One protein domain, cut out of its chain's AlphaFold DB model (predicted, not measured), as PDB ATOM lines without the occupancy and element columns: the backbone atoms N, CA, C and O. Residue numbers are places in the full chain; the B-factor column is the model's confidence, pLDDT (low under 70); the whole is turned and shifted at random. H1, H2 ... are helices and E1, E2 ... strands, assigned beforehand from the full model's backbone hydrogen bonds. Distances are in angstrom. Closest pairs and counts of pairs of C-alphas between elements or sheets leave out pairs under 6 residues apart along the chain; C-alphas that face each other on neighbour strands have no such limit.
ATOM      1  N   ASN A   2      77.908 -19.889 192.453       64.00
ATOM      2  CA  ASN A   2      77.686 -18.442 192.248       64.00
ATOM      3  C   ASN A   2      76.625 -17.774 193.145       64.00
ATOM      4  O   ASN A   2      76.687 -16.566 193.352       64.00
ATOM      5  N   GLU A   3      75.657 -18.520 193.677       80.06
ATOM      6  CA  GLU A   3      74.559 -17.924 194.452       80.06
ATOM      7  C   GLU A   3      75.023 -17.347 195.793       80.06
ATOM      8  O   GLU A   3      74.628 -16.239 196.143       80.06
ATOM      9  N   ALA A   4      75.914 -18.041 196.511       84.62
ATOM     10  CA  ALA A   4      76.394 -17.596 197.819       84.62
ATOM     11  C   ALA A   4      77.172 -16.269 197.719       84.62
ATOM     12  O   ALA A   4      76.862 -15.308 198.428       84.62
ATOM     13  N   TYR A   5      78.121 -16.183 196.782       87.62
ATOM     14  CA  TYR A   5      78.840 -14.941 196.477       87.62
ATOM     15  C   TYR A   5      77.894 -13.841 195.997       87.62
ATOM     16  O   TYR A   5      78.010 -12.691 196.417       87.62
ATOM     17  N   GLY A   6      76.933 -14.196 195.137       91.50
ATOM     18  CA  GLY A   6      75.930 -13.269 194.629       91.50
ATOM     19  C   GLY A   6      75.123 -12.625 195.751       91.50
ATOM     20  O   GLY A   6      74.972 -11.406 195.764       91.50
ATOM     21  N   VAL A   7      74.662 -13.410 196.728       91.62
ATOM     22  CA  VAL A   7      73.929 -12.904 197.898       91.62
ATOM     23  C   VAL A   7      74.798 -11.953 198.720       91.62
ATOM     24  O   VAL A   7      74.362 -10.835 198.999       91.62
ATOM     25  N   LEU A   8      76.027 -12.354 199.064       90.12
ATOM     26  CA  LEU A   8      76.929 -11.546 199.891       90.12
ATOM     27  C   LEU A   8      77.281 -10.208 199.229       90.12
ATOM     28  O   LEU A   8      77.118  -9.145 199.832       90.12
ATOM     29  N   PHE A   9      77.738 -10.236 197.976       89.94
ATOM     30  CA  PHE A   9      78.145  -9.018 197.278       89.94
ATOM     31  C   PHE A   9      76.957  -8.148 196.880       89.94
ATOM     32  O   PHE A   9      77.076  -6.922 196.880       89.94
ATOM     33  N   ASN A  10      75.794  -8.741 196.597       93.62
ATOM     34  CA  ASN A  10      74.582  -7.957 196.401       93.62
ATOM     35  C   ASN A  10      74.166  -7.256 197.697       93.62
ATOM     36  O   ASN A  10      73.875  -6.062 197.649       93.62
ATOM     37  N   TRP A  11      74.202  -7.950 198.841       93.38
ATOM     38  CA  TRP A  11      73.949  -7.329 200.140       93.38
ATOM     39  C   TRP A  11      74.901  -6.152 200.374       93.38
ATOM     40  O   TRP A  11      74.416  -5.044 200.584       93.38
ATOM     41  N   LEU A  12      76.217  -6.340 200.209       92.50
ATOM     42  CA  LEU A  12      77.221  -5.271 200.341       92.50
ATOM     43  C   LEU A  12      76.959  -4.081 199.410       92.50
ATOM     44  O   LEU A  12      77.064  -2.930 199.826       92.50
ATOM     45  N   ARG A  13      76.594  -4.344 198.152       90.50
ATOM     46  CA  ARG A  13      76.272  -3.303 197.165       90.50
ATOM     47  C   ARG A  13      75.034  -2.499 197.561       90.50
ATOM     48  O   ARG A  13      74.987  -1.299 197.318       90.50
ATOM     49  N   THR A  14      74.022  -3.161 198.120       93.81
ATOM     50  CA  THR A  14      72.775  -2.516 198.566       93.81
ATOM     51  C   THR A  14      72.866  -1.925 199.973       93.81
ATOM     52  O   THR A  14      72.010  -1.131 200.355       93.81
ATOM     53  N   ASN A  15      73.894  -2.289 200.741       92.00
ATOM     54  CA  ASN A  15      74.126  -1.786 202.083       92.00
ATOM     55  C   ASN A  15      74.716  -0.363 202.028       92.00
ATOM     56  O   ASN A  15      75.772  -0.122 201.435       92.00
ATOM     57  N   GLY A  16      74.018   0.585 202.659       92.00
ATOM     58  CA  GLY A  16      74.420   1.992 202.707       92.00
ATOM     59  C   GLY A  16      75.438   2.340 203.798       92.00
ATOM     60  O   GLY A  16      76.025   3.413 203.735       92.00
ATOM     61  N   GLU A  17      75.666   1.466 204.780       96.62
ATOM     62  CA  GLU A  17      76.545   1.723 205.934       96.62
ATOM     63  C   GLU A  17      77.952   1.143 205.736       96.62
ATOM     64  O   GLU A  17      78.938   1.765 206.134       96.62
ATOM     65  N   TYR A  18      78.056  -0.021 205.091       96.00
ATOM     66  CA  TYR A  18      79.297  -0.783 204.976       96.00
ATOM     67  C   TYR A  18      79.774  -0.925 203.535       96.00
ATOM     68  O   TYR A  18      78.987  -0.943 202.587       96.00
ATOM     69  N   GLU A  19      81.084  -1.087 203.385       94.31
ATOM     70  CA  GLU A  19      81.732  -1.449 202.132       94.31
ATOM     71  C   GLU A  19      82.838  -2.474 202.337       94.31
ATOM     72  O   GLU A  19      83.302  -2.692 203.457       94.31
ATOM     73  N   LEU A  20      83.236  -3.121 201.242       94.31
ATOM     74  CA  LEU A  20      84.337  -4.069 201.272       94.31
ATOM     75  C   LEU A  20      85.636  -3.333 201.612       94.31
ATOM     76  O   LEU A  20      85.962  -2.312 201.000       94.31
ATOM     77  N   ASP A  21      86.385  -3.865 202.567       95.50
ATOM     78  CA  ASP A  21      87.693  -3.328 202.908       95.50
ATOM     79  C   ASP A  21      88.765  -3.930 201.994       95.50
ATOM     80  O   ASP A  21      89.134  -5.095 202.113       95.50
ATOM     81  N   THR A  22      89.241  -3.121 201.047       93.25
ATOM     82  CA  THR A  22      90.241  -3.506 200.038       93.25
ATOM     83  C   THR A  22      91.647  -3.000 200.366       93.25
ATOM     84  O   THR A  22      92.529  -3.014 199.503       93.25
ATOM     85  N   ARG A  23      91.877  -2.514 201.594       95.50
ATOM     86  CA  ARG A  23      93.183  -1.987 202.002       95.50
ATOM     87  C   ARG A  23      94.255  -3.087 201.982       95.50
ATOM     88  O   ARG A  23      93.962  -4.245 202.290       95.50
ATOM     89  N   PRO A  24      95.517  -2.745 201.670       97.00
ATOM     90  CA  PRO A  24      96.614  -3.703 201.744       97.00
ATOM     91  C   PRO A  24      96.715  -4.345 203.133       97.00
ATOM     92  O   PRO A  24      96.679  -3.649 204.145       97.00
ATOM     93  N   GLY A  25      96.862  -5.671 203.175       96.12
ATOM     94  CA  GLY A  25      96.958  -6.435 204.423       96.12
ATOM     95  C   GLY A  25      95.615  -6.848 205.033       96.12
ATOM     96  O   GLY A  25      95.609  -7.549 206.043       96.12
ATOM     97  N   VAL A  26      94.490  -6.458 204.426       96.19
ATOM     98  CA  VAL A  26      93.153  -6.902 204.822       96.19
ATOM     99  C   VAL A  26      92.721  -8.037 203.899       96.19
ATOM    100  O   VAL A  26      92.639  -7.869 202.683       96.19
ATOM    101  N   TYR A  27      92.460  -9.209 204.476       95.56
ATOM    102  CA  TYR A  27      92.158 -10.421 203.720       95.56
ATOM    103  C   TYR A  27      90.822 -11.017 204.149       95.56
ATOM    104  O   TYR A  27      90.471 -11.004 205.328       95.56
ATOM    105  N   GLY A  28      90.092 -11.552 203.173       93.56
ATOM    106  CA  GLY A  28      88.998 -12.478 203.439       93.56
ATOM    107  C   GLY A  28      89.518 -13.884 203.706       93.56
ATOM    108  O   GLY A  28      90.663 -14.214 203.392       93.56
ATOM    109  N   LEU A  29      88.654 -14.714 204.276       93.06
ATOM    110  CA  LEU A  29      88.909 -16.126 204.500       93.06
ATOM    111  C   LEU A  29      87.744 -16.940 203.953       93.06
ATOM    112  O   LEU A  29      86.582 -16.641 204.230       93.06
ATOM    113  N   GLU A  30      88.075 -18.000 203.227       90.75
ATOM    114  CA  GLU A  30      87.118 -19.020 202.823       90.75
ATOM    115  C   GLU A  30      87.634 -20.372 203.286       90.75
ATOM    116  O   GLU A  30      88.760 -20.760 202.966       90.75
ATOM    117  N   ALA A  31      86.841 -21.060 204.099       89.50
ATOM    118  CA  ALA A  31      87.271 -22.276 204.773       89.50
ATOM    119  C   ALA A  31      86.202 -23.360 204.673       89.50
ATOM    120  O   ALA A  31      85.020 -23.116 204.911       89.50
ATOM    121  N   ASN A  32      86.620 -24.580 204.339       88.69
ATOM    122  CA  ASN A  32      85.737 -25.741 204.349       88.69
ATOM    123  C   ASN A  32      85.475 -26.188 205.792       88.69
ATOM    124  O   ASN A  32      86.393 -26.226 206.609       88.69
ATOM    125  N   ARG A  33      84.251 -26.630 206.089       86.38
ATOM    126  CA  ARG A  33      83.873 -27.127 207.428       86.38
ATOM    127  C   ARG A  33      84.214 -28.598 207.676       86.38
ATOM    128  O   ARG A  33      83.748 -29.198 208.636       86.38
ATOM    129  N   LEU A  34      85.037 -29.195 206.818       83.12
ATOM    130  CA  LEU A  34      85.246 -30.643 206.767       83.12
ATOM    131  C   LEU A  34      86.120 -31.206 207.897       83.12
ATOM    132  O   LEU A  34      86.389 -32.400 207.892       83.12
ATOM    133  N   GLY A  35      86.532 -30.408 208.888       81.44
ATOM    134  CA  GLY A  35      87.313 -30.895 210.026       81.44
ATOM    135  C   GLY A  35      86.615 -32.063 210.749       81.44
ATOM    136  O   GLY A  35      85.435 -31.945 211.082       81.44
ATOM    137  N   PRO A  36      87.308 -33.192 211.008       87.31
ATOM    138  CA  PRO A  36      88.758 -33.423 210.895       87.31
ATOM    139  C   PRO A  36      89.248 -33.977 209.537       87.31
ATOM    140  O   PRO A  36      90.420 -34.321 209.406       87.31
ATOM    141  N   VAL A  37      88.379 -34.115 208.537       87.81
ATOM    142  CA  VAL A  37      88.708 -34.636 207.203       87.81
ATOM    143  C   VAL A  37      89.497 -33.602 206.404       87.81
ATOM    144  O   VAL A  37      89.102 -32.443 206.287       87.81
ATOM    145  N   ASN A  38      90.609 -34.034 205.807       86.94
ATOM    146  CA  ASN A  38      91.360 -33.202 204.877       86.94
ATOM    147  C   ASN A  38      90.586 -33.091 203.546       86.94
ATOM    148  O   ASN A  38      90.439 -34.098 202.850       86.94
ATOM    149  N   PRO A  39      90.113 -31.899 203.139       86.06
ATOM    150  CA  PRO A  39      89.361 -31.749 201.894       86.06
ATOM    151  C   PRO A  39      90.180 -32.133 200.654       86.06
ATOM    152  O   PRO A  39      89.619 -32.612 199.676       86.06
ATOM    153  N   PHE A  40      91.509 -31.996 200.701       87.00
ATOM    154  CA  PHE A  40      92.390 -32.302 199.570       87.00
ATOM    155  C   PHE A  40      92.565 -33.801 199.306       87.00
ATOM    156  O   PHE A  40      93.132 -34.174 198.283       87.00
ATOM    157  N   THR A  41      92.101 -34.669 200.209       92.06
ATOM    158  CA  THR A  41      92.127 -36.125 199.995       92.06
ATOM    159  C   THR A  41      90.841 -36.656 199.367       92.06
ATOM    160  O   THR A  41      90.760 -37.845 199.073       92.06
ATOM    161  N   ILE A  42      89.825 -35.807 199.190       89.69
ATOM    162  CA  ILE A  42      88.550 -36.189 198.583       89.69
ATOM    163  C   ILE A  42      88.707 -36.135 197.052       89.69
ATOM    164  O   ILE A  42      89.049 -35.074 196.527       89.69
ATOM    165  N   PRO A  43      88.465 -37.238 196.316       94.00
ATOM    166  CA  PRO A  43      88.533 -37.227 194.857       94.00
ATOM    167  C   PRO A  43      87.511 -36.256 194.265       94.00
ATOM    168  O   PRO A  43      86.343 -36.266 194.658       94.00
ATOM    169  N   TYR A  44      87.935 -35.430 193.311       90.12
ATOM    170  CA  TYR A  44      87.114 -34.348 192.763       90.12
ATOM    171  C   TYR A  44      85.792 -34.853 192.172       90.12
ATOM    172  O   TYR A  44      84.733 -34.286 192.425       90.12
ATOM    173  N   GLU A  45      85.833 -35.971 191.451       95.06
ATOM    174  CA  GLU A  45      84.679 -36.628 190.839       95.06
ATOM    175  C   GLU A  45      83.621 -37.107 191.844       95.06
ATOM    176  O   GLU A  45      82.479 -37.351 191.462       95.06
ATOM    177  N   SER A  46      83.982 -37.225 193.126       92.56
ATOM    178  CA  SER A  46      83.058 -37.598 194.202       92.56
ATOM    179  C   SER A  46      82.380 -36.396 194.871       92.56
ATOM    180  O   SER A  46      81.440 -36.573 195.646       92.56
ATOM    181  N   VAL A  47      82.826 -35.169 194.575       89.88
ATOM    182  CA  VAL A  47      82.301 -33.946 195.189       89.88
ATOM    183  C   VAL A  47      80.993 -33.542 194.510       89.88
ATOM    184  O   VAL A  47      80.975 -33.081 193.372       89.88
ATOM    185  N   THR A  48      79.882 -33.675 195.230       89.81
ATOM    186  CA  THR A  48      78.551 -33.250 194.760       89.81
ATOM    187  C   THR A  48      78.148 -31.874 195.284       89.81
ATOM    188  O   THR A  48      77.355 -31.178 194.651       89.81
ATOM    189  N   VAL A  49      78.696 -31.467 196.430       87.00
ATOM    190  CA  VAL A  49      78.399 -30.203 197.110       87.00
ATOM    191  C   VAL A  49      79.655 -29.635 197.766       87.00
ATOM    192  O   VAL A  49      80.534 -30.381 198.193       87.00
ATOM    193  N   PHE A  50      79.712 -28.309 197.883       85.56
ATOM    194  CA  PHE A  50      80.740 -27.604 198.644       85.56
ATOM    195  C   PHE A  50      80.102 -26.986 199.887       85.56
ATOM    196  O   PHE A  50      79.191 -26.170 199.759       85.56
ATOM    197  N   ASP A  51      80.601 -27.358 201.066       86.62
ATOM    198  CA  ASP A  51      80.273 -26.709 202.338       86.62
ATOM    199  C   ASP A  51      81.472 -25.871 202.790       86.62
ATOM    200  O   ASP A  51      82.579 -26.386 202.998       86.62
ATOM    201  N   PHE A  52      81.265 -24.564 202.864       87.88
ATOM    202  CA  PHE A  52      82.301 -23.596 203.177       87.88
ATOM    203  C   PHE A  52      81.718 -22.367 203.871       87.88
ATOM    204  O   PHE A  52      80.561 -21.991 203.676       87.88
ATOM    205  N   GLU A  53      82.555 -21.732 204.679       90.69
ATOM    206  CA  GLU A  53      82.308 -20.423 205.267       90.69
ATOM    207  C   GLU A  53      83.017 -19.355 204.449       90.69
ATOM    208  O   GLU A  53      84.153 -19.555 204.027       90.69
ATOM    209  N   MET A  54      82.351 -18.215 204.259       91.62
ATOM    210  CA  MET A  54      82.935 -17.018 203.664       91.62
ATOM    211  C   MET A  54      82.967 -15.907 204.709       91.62
ATOM    212  O   MET A  54      81.923 -15.485 205.209       91.62
ATOM    213  N   LEU A  55      84.161 -15.411 205.008       93.25
ATOM    214  CA  LEU A  55      84.400 -14.282 205.897       93.25
ATOM    215  C   LEU A  55      85.040 -13.171 205.070       93.25
ATOM    216  O   LEU A  55      86.217 -13.246 204.723       93.25
ATOM    217  N   TYR A  56      84.255 -12.149 204.733       93.69
ATOM    218  CA  TYR A  56      84.730 -11.004 203.960       93.69
ATOM    219  C   TYR A  56      84.931  -9.785 204.861       93.69
ATOM    220  O   TYR A  56      84.056  -9.481 205.675       93.69
ATOM    221  N   PRO A  57      86.058  -9.073 204.720       95.38
ATOM    222  CA  PRO A  57      86.340  -7.907 205.529       95.38
ATOM    223  C   PRO A  57      85.482  -6.733 205.060       95.38
ATOM    224  O   PRO A  57      85.462  -6.376 203.879       95.38
ATOM    225  N   ILE A  58      84.771  -6.125 206.001       95.31
ATOM    226  CA  ILE A  58      83.932  -4.954 205.757       95.31
ATOM    227  C   ILE A  58      84.364  -3.832 206.689       95.31
ATOM    228  O   ILE A  58      84.839  -4.077 207.798       95.31
ATOM    229  N   ARG A  59      84.156  -2.599 206.252       95.50
ATOM    230  CA  ARG A  59      84.366  -1.393 207.054       95.50
ATOM    231  C   ARG A  59      83.205  -0.437 206.860       95.50
ATOM    232  O   ARG A  59      82.452  -0.579 205.892       95.50
ATOM    233  N   ARG A  60      83.047   0.534 207.757       95.81
ATOM    234  CA  ARG A  60      82.056   1.585 207.527       95.81
ATOM    235  C   ARG A  60      82.514   2.484 206.392       95.81
ATOM    236  O   ARG A  60      83.708   2.716 206.189       95.81
ATOM    237  N   ARG A  61      81.545   2.991 205.639       93.06
ATOM    238  CA  ARG A  61      81.810   3.966 204.584       93.06
ATOM    239  C   ARG A  61      82.297   5.273 205.203       93.06
ATOM    240  O   ARG A  61      81.670   5.793 206.122       93.06
TER     241      ARG A  61
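Overview. This is residues 2 to 61 of the 63 residues of an uncharacterized protein of Paenibacillus ginsengarvi (UniProt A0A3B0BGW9). A long, loose ribbon of two short two-strand pieces set end to end, E2 with E3 and then E1 with E4, has one helix, H1, along one side and a long loop, residues 33 to 51, at one end. E3 runs on into E4, which joins the two pieces, and the link from E1 to E2 bows out on the side away from H1; residues 40 to 46 of the end loop stick out. The printed part has 60 residues with one named helix and four named strands in the order H1, E1, E2, E3, E4, and both two-strand sheets are antiparallel. The class is mixed, helices and strands, with 27 residues, under half, in named elements. The whole is loose, with a radius of gyration of the C-alphas of 15.0 A, and elongated, spanning 42 by 25 by 16 A.

Arrangement. H1, residues 2 to 14, has every O i to N i+4 pair within hydrogen-bond range. H1 and E1, residues 18 to 20, have 4 pairs of C-alphas within 8 A, the closest being those of Leu 12 and Glu 19, 6.2 A apart. E2, residues 29 to 32, and E3, residues 52 to 55, form a hairpin, antiparallel with 165 degrees between their directions. Across it, N 53 and O 31 are 2.8 A apart and N 29 and O 55 are 2.9 A apart, within hydrogen-bond range. H1 and E3 are near each other, with 6 pairs of C-alphas within 10 A, while H1 and E2 are apart. E3 runs on into E4, residues 58 to 60, across a break of 2 residues, at 28 degrees. E4 is the antiparallel neighbour of E1 at 139 degrees, with N 19 and O 59 2.9 A apart, within hydrogen-bond range. H1 and E4 are apart.

Along the chain. H1 begins at C-alpha 2, (77.686, -18.442, 192.248), and measures 17.8 A from first to last C-alpha. E1 measures 7.1 A, E2 10.1 A, E3 9.9 A and E4 7.0 A. E2 begins at C-alpha 29, (88.909, -16.126, 204.500), and E4 ends at C-alpha 60, (82.056, 1.585, 207.527).

Size, cuts and confidence. The two C-alphas farthest apart are those of Glu 45 and Arg 61, at 43.0 A. The printed part has no cut. The links from H1 to E1 and from E3 to E4 are tight, that from E1 to E2 is short, and that from E2 to E3 is long, with 19 residues. Residues 40 to 46 stand free. The mean pLDDT of the printed part is 90.7, and residue 2 is the one printed residue under 70.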